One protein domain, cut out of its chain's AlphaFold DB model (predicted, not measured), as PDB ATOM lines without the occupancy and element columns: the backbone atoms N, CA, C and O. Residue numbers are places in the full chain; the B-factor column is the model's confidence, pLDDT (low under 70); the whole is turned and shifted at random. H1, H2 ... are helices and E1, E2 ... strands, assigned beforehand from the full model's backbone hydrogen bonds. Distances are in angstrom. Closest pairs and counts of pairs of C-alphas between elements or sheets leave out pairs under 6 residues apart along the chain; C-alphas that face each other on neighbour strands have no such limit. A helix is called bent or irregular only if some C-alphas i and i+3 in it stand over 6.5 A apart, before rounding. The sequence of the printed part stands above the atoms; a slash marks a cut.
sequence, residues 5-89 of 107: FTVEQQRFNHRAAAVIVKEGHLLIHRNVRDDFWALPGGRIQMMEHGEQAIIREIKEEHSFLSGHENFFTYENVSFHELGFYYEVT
ATOM      1  N   PHE A   5     142.392 107.245  66.494       94.69
ATOM      2  CA  PHE A   5     142.565 107.910  65.214       94.69
ATOM      3  C   PHE A   5     142.960 109.359  65.445       94.69
ATOM      4  O   PHE A   5     142.731 109.926  66.513       94.69
ATOM      5  N   THR A   6     143.615 109.936  64.445       95.25
ATOM      6  CA  THR A   6     144.054 111.329  64.474       95.25
ATOM      7  C   THR A   6     143.426 112.051  63.295       95.25
ATOM      8  O   THR A   6     143.503 111.564  62.167       95.25
ATOM      9  N   VAL A   7     142.801 113.191  63.566       94.94
ATOM     10  CA  VAL A   7     142.317 114.137  62.560       94.94
ATOM     11  C   VAL A   7     143.043 115.445  62.823       94.94
ATOM     12  O   VAL A   7     142.868 116.051  63.877       94.94
ATOM     13  N   GLU A   8     143.901 115.855  61.891       94.88
ATOM     14  CA  GLU A   8     144.775 117.024  62.057       94.88
ATOM     15  C   GLU A   8     145.602 116.950  63.360       94.88
ATOM     16  O   GLU A   8     146.406 116.035  63.519       94.88
ATOM     17  N   GLN A   9     145.409 117.893  64.290       95.50
ATOM     18  CA  GLN A   9     146.062 117.925  65.608       95.50
ATOM     19  C   GLN A   9     145.156 117.418  66.742       95.50
ATOM     20  O   GLN A   9     145.385 117.726  67.911       95.50
ATOM     21  N   GLN A  10     144.117 116.653  66.411       97.12
ATOM     22  CA  GLN A  10     143.186 116.077  67.376       97.12
ATOM     23  C   GLN A  10     143.287 114.558  67.357       97.12
ATOM     24  O   GLN A  10     143.214 113.931  66.299       97.12
ATOM     25  N   ARG A  11     143.437 113.954  68.532       97.06
ATOM     26  CA  ARG A  11     143.540 112.511  68.699       97.06
ATOM     27  C   ARG A  11     142.395 111.986  69.539       97.06
ATOM     28  O   ARG A  11     142.231 112.387  70.686       97.06
ATOM     29  N   PHE A  12     141.661 111.027  68.992       97.38
ATOM     30  CA  PHE A  12     140.718 110.243  69.768       97.38
ATOM     31  C   PHE A  12     141.396 108.985  70.315       97.38
ATOM     32  O   PHE A  12     142.086 108.283  69.569       97.38
ATOM     33  N   ASN A  13     141.165 108.683  71.593       95.81
ATOM     34  CA  ASN A  13     141.597 107.446  72.241       95.81
ATOM     35  C   ASN A  13     140.412 106.765  72.932       95.81
ATOM     36  O   ASN A  13     139.728 107.380  73.744       95.81
ATOM     37  N   HIS A  14     140.240 105.466  72.702       96.44
ATOM     38  CA  HIS A  14     139.396 104.623  73.545       96.44
ATOM     39  C   HIS A  14     140.285 103.773  74.461       96.44
ATOM     40  O   HIS A  14     141.108 102.987  73.977       96.44
ATOM     41  N   ARG A  15     140.169 103.953  75.780       95.44
ATOM     42  CA  ARG A  15     141.089 103.378  76.775       95.44
ATOM     43  C   ARG A  15     140.339 102.557  77.821       95.44
ATOM     44  O   ARG A  15     139.281 102.965  78.279       95.44
ATOM     45  N   ALA A  16     140.932 101.443  78.240       95.25
ATOM     46  CA  ALA A  16     140.573 100.732  79.463       95.25
ATOM     47  C   ALA A  16     141.700 100.910  80.491       95.25
ATOM     48  O   ALA A  16     142.874 100.708  80.171       95.25
ATOM     49  N   ALA A  17     141.354 101.299  81.713       95.69
ATOM     50  CA  ALA A  17     142.283 101.539  82.809       95.69
ATOM     51  C   ALA A  17     141.867 100.755  84.057       95.69
ATOM     52  O   ALA A  17     140.678 100.600  84.332       95.69
ATOM     53  N   ALA A  18     142.843 100.287  84.828       94.94
ATOM     54  CA  ALA A  18     142.596  99.596  86.082       94.94
ATOM     55  C   ALA A  18     142.843 100.485  87.289       94.94
ATOM     56  O   ALA A  18     143.897 101.101  87.445       94.94
ATOM     57  N   VAL A  19     141.869 100.462  88.185       95.44
ATOM     58  CA  VAL A  19     141.931 100.998  89.531       95.44
ATOM     59  C   VAL A  19     142.282  99.833  90.450       95.44
ATOM     60  O   VAL A  19     141.432  99.019  90.801       95.44
ATOM     61  N   ILE A  20     143.562  99.731  90.801       93.81
ATOM     62  CA  ILE A  20     144.073  98.698  91.707       93.81
ATOM     63  C   ILE A  20     144.437  99.373  93.020       93.81
ATOM     64  O   ILE A  20     145.430 100.101  93.090       93.81
ATOM     65  N   VAL A  21     143.645  99.115  94.057       92.56
ATOM     66  CA  VAL A  21     143.905  99.611  95.411       92.56
ATOM     67  C   VAL A  21     144.340  98.454  96.296       92.56
ATOM     68  O   VAL A  21     143.651  97.443  96.406       92.56
ATOM     69  N   LYS A  22     145.486  98.602  96.958       90.06
ATOM     70  CA  LYS A  22     145.993  97.624  97.918       90.06
ATOM     71  C   LYS A  22     146.501  98.315  99.168       90.06
ATOM     72  O   LYS A  22     147.353  99.193  99.085       90.06
ATOM     73  N   GLU A  23     145.991  97.899 100.327       91.81
ATOM     74  CA  GLU A  23     146.401  98.442 101.632       91.81
ATOM     75  C   GLU A  23     146.317  99.985 101.661       91.81
ATOM     76  O   GLU A  23     147.203 100.657 102.175       91.81
ATOM     77  N   GLY A  24     145.277 100.555 101.035       92.81
ATOM     78  CA  GLY A  24     145.075 102.007 100.926       92.81
ATOM     79  C   GLY A  24     145.924 102.723  99.866       92.81
ATOM     80  O   GLY A  24     145.812 103.937  99.732       92.81
ATOM     81  N   HIS A  25     146.742 102.003  99.093       93.50
ATOM     82  CA  HIS A  25     147.604 102.567  98.054       93.50
ATOM     83  C   HIS A  25     147.069 102.248  96.655       93.50
ATOM     84  O   HIS A  25     146.709 101.106  96.375       93.50
ATOM     85  N   LEU A  26     147.052 103.247  95.770       94.75
ATOM     86  CA  LEU A  26     146.659 103.108  94.365       94.75
ATOM     87  C   LEU A  26     147.881 102.791  93.494       94.75
ATOM     88  O   LEU A  26     148.881 103.509  93.545       94.75
ATOM     89  N   LEU A  27     147.792 101.752  92.661       94.19
ATOM     90  CA  LEU A  27     148.818 101.472  91.661       94.19
ATOM     91  C   LEU A  27     148.719 102.473  90.504       94.19
ATOM     92  O   LEU A  27     147.731 102.512  89.774       94.19
ATOM     93  N   ILE A  28     149.788 103.235  90.315       95.38
ATOM     94  CA  ILE A  28     149.980 104.163  89.200       95.38
ATOM     95  C   ILE A  28     151.327 103.878  88.543       95.38
ATOM     96  O   ILE A  28     152.257 103.393  89.189       95.38
ATOM     97  N   HIS A  29     151.445 104.194  87.260       91.62
ATOM     98  CA  HIS A  29     152.707 104.138  86.538       91.62
ATOM     99  C   HIS A  29     152.988 105.474  85.858       91.62
ATOM    100  O   HIS A  29     152.101 106.297  85.641       91.62
ATOM    101  N   ARG A  30     154.256 105.688  85.530       92.88
ATOM    102  CA  ARG A  30     154.732 106.866  84.817       92.88
ATOM    103  C   ARG A  30     155.879 106.433  83.925       92.88
ATOM    104  O   ARG A  30     156.779 105.732  84.391       92.88
ATOM    105  N   ASN A  31     155.845 106.814  82.651       87.25
ATOM    106  CA  ASN A  31     157.006 106.591  81.799       87.25
ATOM    107  C   ASN A  31     158.124 107.545  82.212       87.25
ATOM    108  O   ASN A  31     157.875 108.655  82.673       87.25
ATOM    109  N   VAL A  32     159.371 107.134  81.979       88.56
ATOM    110  CA  VAL A  32     160.570 107.912  82.343       88.56
ATOM    111  C   VAL A  32     160.549 109.337  81.767       88.56
ATOM    112  O   VAL A  32     161.153 110.236  82.341       88.56
ATOM    113  N   ARG A  33     159.869 109.537  80.633       88.62
ATOM    114  CA  ARG A  33     159.815 110.810  79.902       88.62
ATOM    115  C   ARG A  33     158.579 111.659  80.200       88.62
ATOM    116  O   ARG A  33     158.584 112.826  79.834       88.62
ATOM    117  N   ASP A  34     157.569 111.100  80.858       87.94
ATOM    118  CA  ASP A  34     156.314 111.809  81.124       87.94
ATOM    119  C   ASP A  34     156.453 112.610  82.424       87.94
ATOM    120  O   ASP A  34     157.227 112.231  83.308       87.94
ATOM    121  N   ASP A  35     155.718 113.708  82.582       90.56
ATOM    122  CA  ASP A  35     155.626 114.497  83.822       90.56
ATOM    123  C   ASP A  35     154.350 114.221  84.634       90.56
ATOM    124  O   ASP A  35     154.213 114.694  85.765       90.56
ATOM    125  N   PHE A  36     153.472 113.368  84.111       89.56
ATOM    126  CA  PHE A  36     152.226 112.934  84.734       89.56
ATOM    127  C   PHE A  36     152.255 111.445  85.113       89.56
ATOM    128  O   PHE A  36     153.105 110.670  84.672       89.56
ATOM    129  N   TRP A  37     151.303 111.047  85.954       93.38
ATOM    130  CA  TRP A  37     151.066 109.655  86.334       93.38
ATOM    131  C   TRP A  37     149.779 109.160  85.683       93.38
ATOM    132  O   TRP A  37     148.826 109.923  85.533       93.38
ATOM    133  N   ALA A  38     149.740 107.881  85.333       92.31
ATOM    134  CA  ALA A  38     148.581 107.244  84.735       92.31
ATOM    135  C   ALA A  38     148.230 105.947  85.467       92.31
ATOM    136  O   ALA A  38     149.082 105.281  86.063       92.31
ATOM    137  N   LEU A  39     146.955 105.573  85.392       94.06
ATOM    138  CA  LEU A  39     146.521 104.238  85.780       94.06
ATOM    139  C   LEU A  39     147.005 103.206  84.751       94.06
ATOM    140  O   LEU A  39     146.948 103.492  83.547       94.06
ATOM    141  N   PRO A  40     147.426 102.006  85.193       92.81
ATOM    142  CA  PRO A  40     147.787 100.920  84.291       92.81
ATOM    143  C   PRO A  40     146.598 100.528  83.408       92.81
ATOM    144  O   PRO A  40     145.442 100.636  83.813       92.81
ATOM    145  N   GLY A  41     146.883 100.085  82.188       91.19
ATOM    146  CA  GLY A  41     145.866  99.731  81.204       91.19
ATOM    147  C   GLY A  41     146.319 100.040  79.785       91.19
ATOM    148  O   GLY A  41     147.480 100.380  79.541       91.19
ATOM    149  N   GLY A  42     145.385  99.951  78.846       91.69
ATOM    150  CA  GLY A  42     145.694  99.951  77.425       91.69
ATOM    151  C   GLY A  42     144.567 100.497  76.564       91.69
ATOM    152  O   GLY A  42     143.479 100.834  77.034       91.69
ATOM    153  N   ARG A  43     144.851 100.609  75.267       94.31
ATOM    154  CA  ARG A  43     143.836 100.974  74.279       94.31
ATOM    155  C   ARG A  43     142.910  99.789  74.040       94.31
ATOM    156  O   ARG A  43     143.359  98.642  74.002       94.31
ATOM    157  N   ILE A  44     141.634 100.100  73.865       93.44
ATOM    158  CA  ILE A  44     140.616  99.129  73.477       93.44
ATOM    159  C   ILE A  44     140.710  98.932  71.967       93.44
ATOM    160  O   ILE A  44     140.803  99.899  71.204       93.44
ATOM    161  N   GLN A  45     140.702  97.682  71.524       93.69
ATOM    162  CA  GLN A  45     140.739  97.334  70.113       93.69
ATOM    163  C   GLN A  45     139.347  97.372  69.469       93.69
ATOM    164  O   GLN A  45     138.308  97.284  70.115       93.69
ATOM    165  N   MET A  46     139.318  97.527  68.148       92.06
ATOM    166  CA  MET A  46     138.099  97.474  67.355       92.06
ATOM    167  C   MET A  46     137.444  96.106  67.533       92.06
ATOM    168  O   MET A  46     138.109  95.087  67.355       92.06
ATOM    169  N   MET A  47     136.150  96.105  67.861       92.19
ATOM    170  CA  MET A  47     135.387  94.908  68.241       92.19
ATOM    171  C   MET A  47     135.890  94.197  69.517       92.19
ATOM    172  O   MET A  47     135.548  93.039  69.734       92.19
ATOM    173  N   GLU A  48     136.670  94.871  70.369       90.88
ATOM    174  CA  GLU A  48     137.047  94.403  71.714       90.88
ATOM    175  C   GLU A  48     136.188  95.133  72.757       90.88
ATOM    176  O   GLU A  48     136.031  96.356  72.716       90.88
ATOM    177  N   HIS A  49     135.618  94.395  73.709       87.81
ATOM    178  CA  HIS A  49     134.987  95.010  74.875       87.81
ATOM    179  C   HIS A  49     136.066  95.559  75.818       87.81
ATOM    180  O   HIS A  49     137.113  94.939  75.989       87.81
ATOM    181  N   GLY A  50     135.811  96.680  76.504       83.81
ATOM    182  CA  GLY A  50     136.789  97.242  77.451       83.81
ATOM    183  C   GLY A  50     137.214  96.263  78.555       83.81
ATOM    184  O   GLY A  50     138.368  96.260  78.971       83.81
ATOM    185  N   GLU A  51     136.315  95.359  78.957       86.12
ATOM    186  CA  GLU A  51     136.607  94.271  79.893       86.12
ATOM    187  C   GLU A  51     137.649  93.291  79.326       86.12
ATOM    188  O   GLU A  51     138.601  92.912  79.999       86.12
ATOM    189  N   GLN A  52     137.536  92.931  78.048       87.06
ATOM    190  CA  GLN A  52     138.518  92.068  77.386       87.06
ATOM    191  C   GLN A  52     139.883  92.755  77.284       87.06
ATOM    192  O   GLN A  52     140.912  92.109  77.495       87.06
ATOM    193  N   ALA A  53     139.892  94.067  77.034       88.12
ATOM    194  CA  ALA A  53     141.117  94.854  77.034       88.12
ATOM    195  C   ALA A  53     141.801  94.823  78.411       88.12
ATOM    196  O   ALA A  53     143.009  94.598  78.482       88.12
ATOM    197  N   ILE A  54     141.050  94.978  79.513       88.56
ATOM    198  CA  ILE A  54     141.651  94.955  80.854       88.56
ATOM    199  C   ILE A  54     142.128  93.557  81.269       88.56
ATOM    200  O   ILE A  54     143.210  93.432  81.846       88.56
ATOM    201  N   ILE A  55     141.401  92.497  80.888       84.94
ATOM    202  CA  ILE A  55     141.843  91.101  81.055       84.94
ATOM    203  C   ILE A  55     143.179  90.875  80.361       84.94
ATOM    204  O   ILE A  55     144.081  90.271  80.933       84.94
ATOM    205  N   ARG A  56     143.320  91.339  79.118       84.44
ATOM    206  CA  ARG A  56     144.538  91.134  78.328       84.44
ATOM    207  C   ARG A  56     145.759  91.783  78.978       84.44
ATOM    208  O   ARG A  56     146.833  91.182  78.954       84.44
ATOM    209  N   GLU A  57     145.588  92.975  79.545       81.31
ATOM    210  CA  GLU A  57     146.666  93.747  80.169       81.31
ATOM    211  C   GLU A  57     147.041  93.223  81.564       81.31
ATOM    212  O   GLU A  57     148.224  93.134  81.885       81.31
ATOM    213  N   ILE A  58     146.055  92.869  82.398       76.94
ATOM    214  CA  ILE A  58     146.287  92.631  83.836       76.94
ATOM    215  C   ILE A  58     146.013  91.184  84.258       76.94
ATOM    216  O   ILE A  58     146.661  90.703  85.181       76.94
ATOM    217  N   LYS A  59     145.160  90.455  83.525       71.19
ATOM    218  CA  LYS A  59     144.869  89.014  83.697       71.19
ATOM    219  C   LYS A  59     144.363  88.608  85.087       71.19
ATOM    220  O   LYS A  59     144.617  87.490  85.528       71.19
ATOM    221  N   GLU A  60     143.627  89.492  85.744       74.38
ATOM    222  CA  GLU A  60     143.052  89.285  87.079       74.38
ATOM    223  C   GLU A  60     141.554  89.613  87.073       74.38
ATOM    224  O   GLU A  60     141.036  90.099  86.071       74.38
ATOM    225  N   GLU A  61     140.851  89.347  88.174       77.31
ATOM    226  CA  GLU A  61     139.423  89.654  88.303       77.31
ATOM    227  C   GLU A  61     139.152  91.161  88.274       77.31
ATOM    228  O   GLU A  61     139.861  91.958  88.897       77.31
ATOM    229  N   HIS A  62     138.090  91.546  87.572       83.44
ATOM    230  CA  HIS A  62     137.756  92.938  87.302       83.44
ATOM    231  C   HIS A  62     136.257  93.206  87.426       83.44
ATOM    232  O   HIS A  62     135.418  92.346  87.162       83.44
ATOM    233  N   SER A  63     135.910  94.441  87.771       89.00
ATOM    234  CA  SER A  63     134.541  94.954  87.745       89.00
ATOM    235  C   SER A  63     134.525  96.347  87.140       89.00
ATOM    236  O   SER A  63     135.374  97.176  87.455       89.00
ATOM    237  N   PHE A  64     133.579  96.617  86.242       92.25
ATOM    238  CA  PHE A  64     133.431  97.952  85.669       92.25
ATOM    239  C   PHE A  64     133.043  98.955  86.761       92.25
ATOM    240  O   PHE A  64     132.076  98.736  87.487       92.25
ATOM    241  N   LEU A  65     133.789 100.056  86.854       94.06
ATOM    242  CA  LEU A  65     133.519 101.149  87.783       94.06
ATOM    243  C   LEU A  65     132.772 102.283  87.091       94.06
ATOM    244  O   LEU A  65     131.697 102.686  87.531       94.06
ATOM    245  N   SER A  66     133.359 102.829  86.027       96.06
ATOM    246  CA  SER A  66     132.849 104.041  85.392       96.06
ATOM    247  C   SER A  66     133.418 104.266  83.994       96.06
ATOM    248  O   SER A  66     134.454 103.718  83.612       96.06
ATOM    249  N   GLY A  67     132.731 105.109  83.223       96.25
ATOM    250  CA  GLY A  67     133.226 105.678  81.974       96.25
ATOM    251  C   GLY A  67     133.369 107.189  82.114       96.25
ATOM    252  O   GLY A  67     132.484 107.834  82.675       96.25
ATOM    253  N   HIS A  68     134.467 107.755  81.617       96.38
ATOM    254  CA  HIS A  68     134.718 109.196  81.648       96.38
ATOM    255  C   HIS A  68     135.259 109.693  80.313       96.38
ATOM    256  O   HIS A  68     136.067 109.022  79.672       96.38
ATOM    257  N   GLU A  69     134.859 110.905  79.943       97.25
ATOM    258  CA  GLU A  69     135.527 111.672  78.898       97.25
ATOM    259  C   GLU A  69     136.644 112.514  79.511       97.25
ATOM    260  O   GLU A  69     136.457 113.161  80.544       97.25
ATOM    261  N   ASN A  70     137.807 112.503  78.871       95.19
ATOM    262  CA  ASN A  70     138.967 113.266  79.290       95.19
ATOM    263  C   ASN A  70     139.528 114.061  78.105       95.19
ATOM    264  O   ASN A  70     139.849 113.494  77.059       95.19
ATOM    265  N   PHE A  71     139.657 115.374  78.287       96.56
ATOM    266  CA  PHE A  71     140.188 116.299  77.291       96.56
ATOM    267  C   PHE A  71     141.488 116.901  77.809       96.56
ATOM    268  O   PHE A  71     141.496 117.593  78.826       96.56
ATOM    269  N   PHE A  72     142.591 116.646  77.110       94.88
ATOM    270  CA  PHE A  72     143.908 117.136  77.514       94.88
ATOM    271  C   PHE A  72     144.788 117.427  76.303       94.88
ATOM    272  O   PHE A  72     144.487 117.019  75.187       94.88
ATOM    273  N   THR A  73     145.881 118.160  76.502       95.06
ATOM    274  CA  THR A  73     146.881 118.410  75.458       95.06
ATOM    275  C   THR A  73     148.184 117.737  75.849       95.06
ATOM    276  O   THR A  73     148.647 117.905  76.974       95.06
ATOM    277  N   TYR A  74     148.778 116.988  74.925       91.94
ATOM    278  CA  TYR A  74     150.081 116.356  75.109       91.94
ATOM    279  C   TYR A  74     150.880 116.474  73.809       91.94
ATOM    280  O   TYR A  74     150.355 116.178  72.740       91.94
ATOM    281  N   GLU A  75     152.122 116.961  73.894       91.19
ATOM    282  CA  GLU A  75     152.994 117.210  72.730       91.19
ATOM    283  C   GLU A  75     152.308 118.017  71.603       91.19
ATOM    284  O   GLU A  75     152.428 117.700  70.424       91.19
ATOM    285  N   ASN A  76     151.577 119.082  71.968       93.38
ATOM    286  CA  ASN A  76     150.784 119.934  71.060       93.38
ATOM    287  C   ASN A  76     149.639 119.221  70.310       93.38
ATOM    288  O   ASN A  76     149.039 119.806  69.413       93.38
ATOM    289  N   VAL A  77     149.294 117.993  70.697       96.12
ATOM    290  CA  VAL A  77     148.129 117.266  70.187       96.12
ATOM    291  C   VAL A  77     147.006 117.343  71.218       96.12
ATOM    292  O   VAL A  77     147.220 117.063  72.399       96.12
ATOM    293  N   SER A  78     145.804 117.706  70.775       97.69
ATOM    294  CA  SER A  78     144.599 117.709  71.608       97.69
ATOM    295  C   SER A  78     143.999 116.311  71.651       97.69
ATOM    296  O   SER A  78     143.616 115.763  70.623       97.69
ATOM    297  N   PHE A  79     143.892 115.730  72.836       97.31
ATOM    298  CA  PHE A  79     143.304 114.420  73.058       97.31
ATOM    299  C   PHE A  79     141.840 114.548  73.476       97.31
ATOM    300  O   PHE A  79     141.503 115.339  74.355       97.31
ATOM    301  N   HIS A  80     140.993 113.718  72.871       97.62
ATOM    302  CA  HIS A  80     139.663 113.358  73.351       97.62
ATOM    303  C   HIS A  80     139.706 111.873  73.690       97.62
ATOM    304  O   HIS A  80     139.730 111.014  72.809       97.62
ATOM    305  N   GLU A  81     139.796 111.561  74.975       97.44
ATOM    306  CA  GLU A  81     139.831 110.188  75.451       97.44
ATOM    307  C   GLU A  81     138.481 109.793  76.045       97.44
ATOM    308  O   GLU A  81     137.960 110.480  76.920       97.44
ATOM    309  N   LEU A  82     137.942 108.661  75.596       97.44
ATOM    310  CA  LEU A  82     136.885 107.942  76.297       97.44
ATOM    311  C   LEU A  82     137.544 106.815  77.100       97.44
ATOM    312  O   LEU A  82     138.058 105.849  76.530       97.44
ATOM    313  N   GLY A  83     137.578 106.968  78.420       96.50
ATOM    314  CA  GLY A  83     138.221 106.039  79.344       96.50
ATOM    315  C   GLY A  83     137.204 105.209  80.117       96.50
ATOM    316  O   GLY A  83     136.322 105.764  80.767       96.50
ATOM    317  N   PHE A  84     137.346 103.887  80.084       96.56
ATOM    318  CA  PHE A  84     136.626 102.951  80.944       96.56
ATOM    319  C   PHE A  84     137.529 102.486  82.078       96.56
ATOM    320  O   PHE A  84     138.661 102.062  81.852       96.56
ATOM    321  N   TYR A  85     137.015 102.559  83.297       96.12
ATOM    322  CA  TYR A  85     137.750 102.268  84.514       96.12
ATOM    323  C   TYR A  85     137.195 100.997  85.131       96.12
ATOM    324  O   TYR A  85     135.982 100.834  85.263       96.12
ATOM    325  N   TYR A  86     138.097 100.102  85.508       95.19
ATOM    326  CA  TYR A  86     137.771  98.815  86.100       95.19
ATOM    327  C   TYR A  86     138.450  98.706  87.456       95.19
ATOM    328  O   TYR A  86     139.652  98.933  87.561       95.19
ATOM    329  N   GLU A  87     137.701  98.353  88.491       94.19
ATOM    330  CA  GLU A  87     138.290  97.890  89.741       94.19
ATOM    331  C   GLU A  87     138.938  96.546  89.461       94.19
ATOM    332  O   GLU A  87     138.297  95.673  88.876       94.19
ATOM    333  N   VAL A  88     140.201  96.388  89.847       91.50
ATOM    334  CA  VAL A  88     140.925  95.134  89.646       91.50
ATOM    335  C   VAL A  88     141.510  94.673  90.966       91.50
ATOM    336  O   VAL A  88     142.286  95.387  91.609       91.50
ATOM    337  N   THR A  89     141.152  93.451  91.352       86.06
ATOM    338  CA  THR A  89     141.673  92.814  92.560       86.06
ATOM    339  C   THR A  89     142.833  91.909  92.183       86.06
ATOM    340  O   THR A  89     142.657  90.927  91.470       86.06
TER     341      THR A  89
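Overview. This is residues 5 to 89 of the 107 residues of the protein "NUDIX hydrolase" of Exiguobacterium antarcticum (strain B7) (UniProt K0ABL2). Three long bent strands, E2, E5 and E4, make a twisted sheet, with H1 packed on it and short E1 and E3 along one side of E2. The 85 printed residues run E1, E2, E3, H1, E4, E5, mostly strand, in a mixed, branched sheet. The whole is compact, radius of gyration of the C-alphas 13.5 A, spanning 41 by 32 by 20 A.

Arrangement. E1, residues 5 to 7, E2, residues 10 to 19, and E3, residues 41 to 43, form a meander, each strand the antiparallel neighbour of the one before; N 7 and O 10 are 2.9 A apart, N 16 and O 42 2.9 A. On the other side of E2 is E5, residues 77 to 89, parallel, with N 15 and O 82 2.9 A apart. E4, residues 61 to 74, forms an antiparallel hairpin with E5, with N 70 and O 81 2.8 A apart. H1, residues 50 to 58, is on the sheet; its closest C-alphas to E2 are Gly 50 and Ala 16, 5.5 A. In H1 every O i to N i+4 pair is within hydrogen-bond range.

Along the chain. E1 begins at C-alpha 5 (142.565, 107.910, 65.214). E2 measures 26.8 A, E4 31.6 A and E5 33.8 A, ending at C-alpha 89 (141.673, 92.814, 92.560).

Size, cuts and confidence. The farthest C-alphas, Glu 8 and Glu 23, are 43.8 A apart. The printed part has no cut; the link from E2 to E3 is long, 21 residues. No printed residue is under 70.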